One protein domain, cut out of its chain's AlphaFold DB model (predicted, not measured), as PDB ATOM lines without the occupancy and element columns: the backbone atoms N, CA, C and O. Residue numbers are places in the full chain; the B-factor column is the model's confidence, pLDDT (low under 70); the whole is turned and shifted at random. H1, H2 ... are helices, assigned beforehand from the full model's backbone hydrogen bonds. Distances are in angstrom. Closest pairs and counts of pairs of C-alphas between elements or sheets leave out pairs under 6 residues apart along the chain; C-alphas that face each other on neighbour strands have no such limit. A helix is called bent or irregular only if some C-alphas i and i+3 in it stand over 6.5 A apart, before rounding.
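Overview. This is residues 2 to 61 of the 61 residues of the protein "DUF2065 domain-containing protein" of Pseudomonas bauzanensis (UniProt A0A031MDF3). What shape do the helices make? They make an open, square-cornered U: the short H2 is its base, and the long H1 and H3 are two arms that reach from the ends of H2 toward the same side, with empty space between them. The arms are not side by side: H1 and H3 run at a slant to each other, crossed over the gap between them, and they stay apart. What is it built of, and how spread out is it? The printed part has 60 residues with three named helices, in the order H1, H2, H3, and no named strand; its class is all helix. It is only just loose, close to extended, with a radius of gyration of the C-alphas of 15.2 A and spans of 37 by 28 by 16 A.

Along the chain. Where is the first arm? H1 is residues 2 to 22, 30.3 A from first to last C-alpha, and C-alpha 2 is at (-3.877, 66.049, 16.484). H1 is neither bent nor irregular, but only just: C-alphas 16 and 19 are 6.2 A apart. Where is the base? H2 is residues 24 to 35, 16.2 A long, and begins with C-alpha 24 at (-20.731, 71.679, -10.981). Where is the second arm? H3 is residues 39 to 60, the longest helix by residues, 31.3 A long, and ends with C-alpha 60 at (-21.915, 79.010, 22.030).

Arrangement. How does H1 stand to H2? They are close but not clearly touching, and the closest C-alphas, those of Pro 20 and Trp 27, are 5.9 A apart. Their lines are about perpendicular, at 81 degrees. How does H2 stand to H3? They are close but not clearly touching, and the closest C-alphas, those of Val 34 and Leu 42, are 7.9 A apart. They run opposite ways at a steep tilt of 69.8 degrees, only just short of about perpendicular. Do the arms meet? H1 and H3 are apart, with no C-alpha of the one within 8 A of the other. What do the backbones show? In H2 and H3 every O i to N i+4 pair is within hydrogen-bond range; in H1 it is 15 of 17.

Size, cuts and confidence. How large is it? The two C-alphas farthest apart, those of Gln 3 and Gly 36, are 39.4 A apart, and those of Trp 2 and Arg 61, the first and last printed, 21.4 A. Is there a cut or a long link? The printed part has no cut, and both links, H1 to H2 and H2 to H3, are tight. What stands free, and where is confidence low? Residues 2 to 18 of H1 stand free, as do residues 43 to 61, of which 43 to 60 belong to H3, among other stretches. The mean pLDDT of the printed part is 87.8, and one residue, Arg 61, the chain's last, is under 70.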
ATOM      1  N   TRP A   2      -4.227  66.002  17.920       80.25
ATOM      2  CA  TRP A   2      -3.877  66.049  16.484       80.25
ATOM      3  C   TRP A   2      -4.787  65.231  15.552       80.25
ATOM      4  O   TRP A   2      -5.112  65.683  14.462       80.25
ATOM      5  N   GLN A   3      -5.256  64.067  16.005       82.62
ATOM      6  CA  GLN A   3      -6.182  63.204  15.254       82.62
ATOM      7  C   GLN A   3      -7.517  63.911  14.952       82.62
ATOM      8  O   GLN A   3      -8.010  63.851  13.832       82.62
ATOM      9  N   ASN A   4      -8.067  64.648  15.925       88.06
ATOM     10  CA  ASN A   4      -9.331  65.373  15.761       88.06
ATOM     11  C   ASN A   4      -9.178  66.548  14.791       88.06
ATOM     12  O   ASN A   4     -10.083  66.815  14.010       88.06
ATOM     13  N   LEU A   5      -8.025  67.227  14.820       87.56
ATOM     14  CA  LEU A   5      -7.723  68.306  13.882       87.56
ATOM     15  C   LEU A   5      -7.608  67.767  12.448       87.56
ATOM     16  O   LEU A   5      -8.196  68.332  11.532       87.56
ATOM     17  N   ALA A   6      -6.910  66.639  12.271       89.38
ATOM     18  CA  ALA A   6      -6.799  65.965  10.981       89.38
ATOM     19  C   ALA A   6      -8.168  65.485  10.467       89.38
ATOM     20  O   ALA A   6      -8.494  65.705   9.305       89.38
ATOM     21  N   ALA A   7      -9.005  64.904  11.332       91.31
ATOM     22  CA  ALA A   7     -10.357  64.480  10.971       91.31
ATOM     23  C   ALA A   7     -11.262  65.664  10.585       91.31
ATOM     24  O   ALA A   7     -11.976  65.586   9.585       91.31
ATOM     25  N   ALA A   8     -11.201  66.773  11.329       90.62
ATOM     26  CA  ALA A   8     -11.930  67.994  10.993       90.62
ATOM     27  C   ALA A   8     -11.481  68.562   9.637       90.62
ATOM     28  O   ALA A   8     -12.325  68.929   8.821       90.62
ATOM     29  N   LEU A   9     -10.173  68.564   9.359       90.25
ATOM     30  CA  LEU A   9      -9.631  68.999   8.070       90.25
ATOM     31  C   LEU A   9     -10.114  68.101   6.919       90.25
ATOM     32  O   LEU A   9     -10.547  68.607   5.885       90.25
ATOM     33  N   CYS A  10     -10.103  66.779   7.110       91.69
ATOM     34  CA  CYS A  10     -10.640  65.833   6.132       91.69
ATOM     35  C   CYS A  10     -12.130  66.075   5.864       91.69
ATOM     36  O   CYS A  10     -12.548  66.061   4.710       91.69
ATOM     37  N   LEU A  11     -12.933  66.333   6.901       91.31
ATOM     38  CA  LEU A  11     -14.356  66.640   6.740       91.31
ATOM     39  C   LEU A  11     -14.583  67.938   5.962       91.31
ATOM     40  O   LEU A  11     -15.433  67.963   5.075       91.31
ATOM     41  N   VAL A  12     -13.803  68.988   6.238       92.19
ATOM     42  CA  VAL A  12     -13.860  70.243   5.469       92.19
ATOM     43  C   VAL A  12     -13.537  69.988   3.997       92.19
ATOM     44  O   VAL A  12     -14.278  70.450   3.136       92.19
ATOM     45  N   LEU A  13     -12.505  69.195   3.694       88.75
ATOM     46  CA  LEU A  13     -12.149  68.835   2.315       88.75
ATOM     47  C   LEU A  13     -13.248  68.032   1.609       88.75
ATOM     48  O   LEU A  13     -13.540  68.287   0.441       88.75
ATOM     49  N   VAL A  14     -13.873  67.079   2.306       91.81
ATOM     50  CA  VAL A  14     -14.997  66.308   1.757       91.81
ATOM     51  C   VAL A  14     -16.178  67.230   1.460       91.81
ATOM     52  O   VAL A  14     -16.739  67.144   0.373       91.81
ATOM     53  N   LEU A  15     -16.532  68.133   2.378       88.19
ATOM     54  CA  LEU A  15     -17.642  69.075   2.197       88.19
ATOM     55  C   LEU A  15     -17.374  70.089   1.074       88.19
ATOM     56  O   LEU A  15     -18.251  70.309   0.236       88.19
ATOM     57  N   GLU A  16     -16.164  70.646   1.005       87.00
ATOM     58  CA  GLU A  16     -15.730  71.542  -0.077       87.00
ATOM     59  C   GLU A  16     -15.728  70.836  -1.440       87.00
ATOM     60  O   GLU A  16     -16.118  71.425  -2.444       87.00
ATOM     61  N   GLY A  17     -15.358  69.552  -1.497       86.31
ATOM     62  CA  GLY A  17     -15.403  68.745  -2.723       86.31
ATOM     63  C   GLY A  17     -16.806  68.258  -3.110       86.31
ATOM     64  O   GLY A  17     -17.072  67.981  -4.283       86.31
ATOM     65  N   LEU A  18     -17.731  68.183  -2.151       90.19
ATOM     66  CA  LEU A  18     -19.076  67.648  -2.353       90.19
ATOM     67  C   LEU A  18     -19.925  68.549  -3.264       90.19
ATOM     68  O   LEU A  18     -20.558  68.063  -4.203       90.19
ATOM     69  N   MET A  19     -19.911  69.866  -3.031       84.06
ATOM     70  CA  MET A  19     -20.635  70.851  -3.853       84.06
ATOM     71  C   MET A  19     -20.230  70.861  -5.343       84.06
ATOM     72  O   MET A  19     -21.125  70.772  -6.195       84.06
ATOM     73  N   PRO A  20     -18.933  70.938  -5.707       84.00
ATOM     74  CA  PRO A  20     -18.511  70.884  -7.101       84.00
ATOM     75  C   PRO A  20     -18.779  69.519  -7.749       84.00
ATOM     76  O   PRO A  20     -19.029  69.486  -8.953       84.00
ATOM     77  N   PHE A  21     -18.793  68.419  -6.983       87.31
ATOM     78  CA  PHE A  21     -19.103  67.082  -7.499       87.31
ATOM     79  C   PHE A  21     -20.599  66.887  -7.797       87.31
ATOM     80  O   PHE A  21     -20.958  66.442  -8.887       87.31
ATOM     81  N   LEU A  22     -21.487  67.264  -6.870       89.81
ATOM     82  CA  LEU A  22     -22.940  67.104  -7.031       89.81
ATOM     83  C   LEU A  22     -23.553  68.087  -8.034       89.81
ATOM     84  O   LEU A  22     -24.476  67.729  -8.766       89.81
ATOM     85  N   ALA A  23     -23.093  69.342  -8.054       86.38
ATOM     86  CA  ALA A  23     -23.717  70.388  -8.864       86.38
ATOM     87  C   ALA A  23     -22.695  71.358  -9.495       86.38
ATOM     88  O   ALA A  23     -22.764  72.571  -9.266       86.38
ATOM     89  N   PRO A  24     -21.814  70.878 -10.395       86.38
ATOM     90  CA  PRO A  24     -20.731  71.679 -10.981       86.38
ATOM     91  C   PRO A  24     -21.222  72.919 -11.744       86.38
ATOM     92  O   PRO A  24     -20.537  73.939 -11.807       86.38
ATOM     93  N   ARG A  25     -22.424  72.856 -12.337       88.12
ATOM     94  CA  ARG A  25     -23.041  73.995 -13.040       88.12
ATOM     95  C   ARG A  25     -23.514  75.093 -12.085       88.12
ATOM     96  O   ARG A  25     -23.347  76.268 -12.401       88.12
ATOM     97  N   ARG A  26     -24.101  74.720 -10.941       86.50
ATOM     98  CA  ARG A  26     -24.546  75.682  -9.917       86.50
ATOM     99  C   ARG A  26     -23.342  76.330  -9.244       86.50
ATOM    100  O   ARG A  26     -23.305  77.550  -9.149       86.50
ATOM    101  N   TRP A  27     -22.336  75.523  -8.907       87.38
ATOM    102  CA  TRP A  27     -21.070  75.995  -8.350       87.38
ATOM    103  C   TRP A  27     -20.384  77.026  -9.255       87.38
ATOM    104  O   TRP A  27     -20.077  78.132  -8.821       87.38
ATOM    105  N   LYS A  28     -20.234  76.721 -10.554       86.56
ATOM    106  CA  LYS A  28     -19.674  77.678 -11.522       86.56
ATOM    107  C   LYS A  28     -20.481  78.969 -11.627       86.56
ATOM    108  O   LYS A  28     -19.885  80.032 -11.735       86.56
ATOM    109  N   ARG A  29     -21.816  78.901 -11.596       88.94
ATOM    110  CA  ARG A  29     -22.660  80.104 -11.643       88.94
ATOM    111  C   ARG A  29     -22.448  80.987 -10.412       88.94
ATOM    112  O   ARG A  29     -22.260  82.182 -10.589       88.94
ATOM    113  N   MET A  30     -22.409  80.397  -9.216       85.44
ATOM    114  CA  MET A  30     -22.105  81.126  -7.978       85.44
ATOM    115  C   MET A  30     -20.725  81.785  -8.040       85.44
ATOM    116  O   MET A  30     -20.599  82.960  -7.727       85.44
ATOM    117  N   LEU A  31     -19.700  81.068  -8.510       85.50
ATOM    118  CA  LEU A  31     -18.359  81.635  -8.675       85.50
ATOM    119  C   LEU A  31     -18.329  82.806  -9.663       85.50
ATOM    120  O   LEU A  31     -17.656  83.795  -9.402       85.50
ATOM    121  N   VAL A  32     -19.057  82.715 -10.778       87.94
ATOM    122  CA  VAL A  32     -19.154  83.811 -11.756       87.94
ATOM    123  C   VAL A  32     -19.865  85.022 -11.150       87.94
ATOM    124  O   VAL A  32     -19.412  86.150 -11.325       87.94
ATOM    125  N   GLU A  33     -20.934  84.796 -10.394       84.94
ATOM    126  CA  GLU A  33     -21.676  85.850  -9.699       84.94
ATOM    127  C   GLU A  33     -20.800  86.557  -8.654       84.94
ATOM    128  O   GLU A  33     -20.728  87.784  -8.636       84.94
ATOM    129  N   VAL A  34     -20.025  85.789  -7.880       84.44
ATOM    130  CA  VAL A  34     -19.028  86.305  -6.929       84.44
ATOM    131  C   VAL A  34     -17.881  87.023  -7.648       84.44
ATOM    132  O   VAL A  34     -17.430  88.062  -7.180       84.44
ATOM    133  N   SER A  35     -17.432  86.534  -8.808       82.00
ATOM    134  CA  SER A  35     -16.373  87.186  -9.597       82.00
ATOM    135  C   SER A  35     -16.797  88.529 -10.199       82.00
ATOM    136  O   SER A  35     -15.947  89.358 -10.509       82.00
ATOM    137  N   GLY A  36     -18.107  88.754 -10.353       83.88
ATOM    138  CA  GLY A  36     -18.665  90.042 -10.759       83.88
ATOM    139  C   GLY A  36     -18.804  91.041  -9.607       83.88
ATOM    140  O   GLY A  36     -19.064  92.220  -9.853       83.88
ATOM    141  N   MET A  37     -18.639  90.605  -8.354       83.88
ATOM    142  CA  MET A  37     -18.683  91.491  -7.193       83.88
ATOM    143  C   MET A  37     -17.371  92.265  -7.068       83.88
ATOM    144  O   MET A  37     -16.280  91.721  -7.210       83.88
ATOM    145  N   SER A  38     -17.474  93.551  -6.742       84.00
ATOM    146  CA  SER A  38     -16.296  94.388  -6.493       84.00
ATOM    147  C   SER A  38     -15.459  93.862  -5.315       84.00
ATOM    148  O   SER A  38     -16.010  93.419  -4.301       84.00
ATOM    149  N   ASP A  39     -14.131  94.015  -5.372       86.81
ATOM    150  CA  ASP A  39     -13.204  93.615  -4.294       86.81
ATOM    151  C   ASP A  39     -13.579  94.173  -2.913       86.81
ATOM    152  O   ASP A  39     -13.250  93.601  -1.869       86.81
ATOM    153  N   ARG A  40     -14.251  95.330  -2.887       87.50
ATOM    154  CA  ARG A  40     -14.733  95.955  -1.653       87.50
ATOM    155  C   ARG A  40     -15.903  95.181  -1.051       87.50
ATOM    156  O   ARG A  40     -15.920  94.981   0.161       87.50
ATOM    157  N   GLN A  41     -16.856  94.736  -1.869       86.25
ATOM    158  CA  GLN A  41     -17.984  93.926  -1.400       86.25
ATOM    159  C   GLN A  41     -17.513  92.556  -0.914       86.25
ATOM    160  O   GLN A  41     -17.955  92.132   0.152       86.25
ATOM    161  N   LEU A  42     -16.565  91.917  -1.613       87.38
ATOM    162  CA  LEU A  42     -15.962  90.661  -1.150       87.38
ATOM    163  C   LEU A  42     -15.305  90.820   0.226       87.38
ATOM    164  O   LEU A  42     -15.543  90.013   1.122       87.38
ATOM    165  N   ARG A  43     -14.518  91.886   0.420       89.75
ATOM    166  CA  ARG A  43     -13.866  92.164   1.709       89.75
ATOM    167  C   ARG A  43     -14.863  92.412   2.834       89.75
ATOM    168  O   ARG A  43     -14.668  91.896   3.929       89.75
ATOM    169  N   VAL A  44     -15.923  93.181   2.582       91.31
ATOM    170  CA  VAL A  44     -16.952  93.456   3.597       91.31
ATOM    171  C   VAL A  44     -17.752  92.196   3.925       91.31
ATOM    172  O   VAL A  44     -17.973  91.920   5.101       91.31
ATOM    173  N   ALA A  45     -18.130  91.396   2.926       88.25
ATOM    174  CA  ALA A  45     -18.807  90.118   3.145       88.25
ATOM    175  C   ALA A  45     -17.923  89.140   3.938       88.25
ATOM    176  O   ALA A  45     -18.394  88.511   4.886       88.25
ATOM    177  N   GLY A  46     -16.629  89.071   3.611       88.19
ATOM    178  CA  GLY A  46     -15.644  88.295   4.362       88.19
ATOM    179  C   GLY A  46     -15.506  88.763   5.813       88.19
ATOM    180  O   GLY A  46     -15.553  87.940   6.724       88.19
ATOM    181  N   LEU A  47     -15.419  90.077   6.048       91.88
ATOM    182  CA  LEU A  47     -15.365  90.658   7.395       91.88
ATOM    183  C   LEU A  47     -16.628  90.362   8.208       91.88
ATOM    184  O   LEU A  47     -16.526  89.971   9.368       91.88
ATOM    185  N   LEU A  48     -17.810  90.513   7.606       92.88
ATOM    186  CA  LEU A  48     -19.078  90.182   8.256       92.88
ATOM    187  C   LEU A  48     -19.154  88.694   8.608       92.88
ATOM    188  O   LEU A  48     -19.572  88.363   9.712       92.88
ATOM    189  N   SER A  49     -18.705  87.809   7.714       89.56
ATOM    190  CA  SER A  49     -18.646  86.364   7.962       89.56
ATOM    191  C   SER A  49     -17.689  86.017   9.107       89.56
ATOM    192  O   SER A  49     -18.060  85.281  10.022       89.56
ATOM    193  N   MET A  50     -16.491  86.612   9.124       91.81
ATOM    194  CA  MET A  50     -15.536  86.444  10.223       91.81
ATOM    195  C   MET A  50     -16.115  86.932  11.554       91.81
ATOM    196  O   MET A  50     -16.030  86.222  12.555       91.81
ATOM    197  N   LEU A  51     -16.741  88.113  11.577       94.50
ATOM    198  CA  LEU A  51     -17.361  88.664  12.785       94.50
ATOM    199  C   LEU A  51     -18.531  87.805  13.264       94.50
ATOM    200  O   LEU A  51     -18.603  87.500  14.450       94.50
ATOM    201  N   ALA A  52     -19.407  87.371  12.359       93.00
ATOM    202  CA  ALA A  52     -20.530  86.499  12.681       93.00
ATOM    203  C   ALA A  52     -20.053  85.144  13.220       93.00
ATOM    204  O   ALA A  52     -20.556  84.686  14.242       93.00
ATOM    205  N   GLY A  53     -19.050  84.529  12.585       87.75
ATOM    206  CA  GLY A  53     -18.446  83.283  13.057       87.75
ATOM    207  C   GLY A  53     -17.819  83.436  14.442       87.75
ATOM    208  O   GLY A  53     -18.039  82.599  15.314       87.75
ATOM    209  N   THR A  54     -17.111  84.543  14.679       91.81
ATOM    210  CA  THR A  54     -16.510  84.840  15.988       91.81
ATOM    211  C   THR A  54     -17.575  85.101  17.053       91.81
ATOM    212  O   THR A  54     -17.485  84.557  18.149       91.81
ATOM    213  N   ALA A  55     -18.615  85.874  16.734       92.56
ATOM    214  CA  ALA A  55     -19.732  86.142  17.637       92.56
ATOM    215  C   ALA A  55     -20.508  84.865  17.977       92.56
ATOM    216  O   ALA A  55     -20.842  84.638  19.133       92.56
ATOM    217  N   CYS A  56     -20.744  83.996  16.991       91.19
ATOM    218  CA  CYS A  56     -21.393  82.704  17.194       91.19
ATOM    219  C   CYS A  56     -20.542  81.792  18.090       91.19
ATOM    220  O   CYS A  56     -21.061  81.194  19.029       91.19
ATOM    221  N   LEU A  57     -19.220  81.756  17.873       88.62
ATOM    222  CA  LEU A  57     -18.288  81.046  18.751       88.62
ATOM    223  C   LEU A  57     -18.349  81.581  20.189       88.62
ATOM    224  O   LEU A  57     -18.314  80.786  21.119       88.62
ATOM    225  N   TYR A  58     -18.457  82.900  20.362       89.50
ATOM    226  CA  TYR A  58     -18.551  83.558  21.670       89.50
ATOM    227  C   TYR A  58     -19.921  83.391  22.348       89.50
ATOM    228  O   TYR A  58     -20.029  83.549  23.553       89.50
ATOM    229  N   LEU A  59     -20.983  83.118  21.585       88.00
ATOM    230  CA  LEU A  59     -22.323  82.841  22.118       88.00
ATOM    231  C   LEU A  59     -22.502  81.369  22.508       88.00
ATOM    232  O   LEU A  59     -23.270  81.062  23.415       88.00
ATOM    233  N   ILE A  60     -21.842  80.459  21.789       85.56
ATOM    234  CA  ILE A  60     -21.915  79.010  22.030       85.56
ATOM    235  C   ILE A  60     -20.930  78.574  23.129       85.56
ATOM    236  O   ILE A  60     -21.107  77.507  23.721       85.56
ATOM    237  N   ARG A  61     -19.892  79.373  23.387       68.75
ATOM    238  CA  ARG A  61     -18.836  79.105  24.365       68.75
ATOM    239  C   ARG A  61     -18.936  80.032  25.564       68.75
ATOM    240  O   ARG A  61     -18.681  79.523  26.676       68.75
TER     241      ARG A  61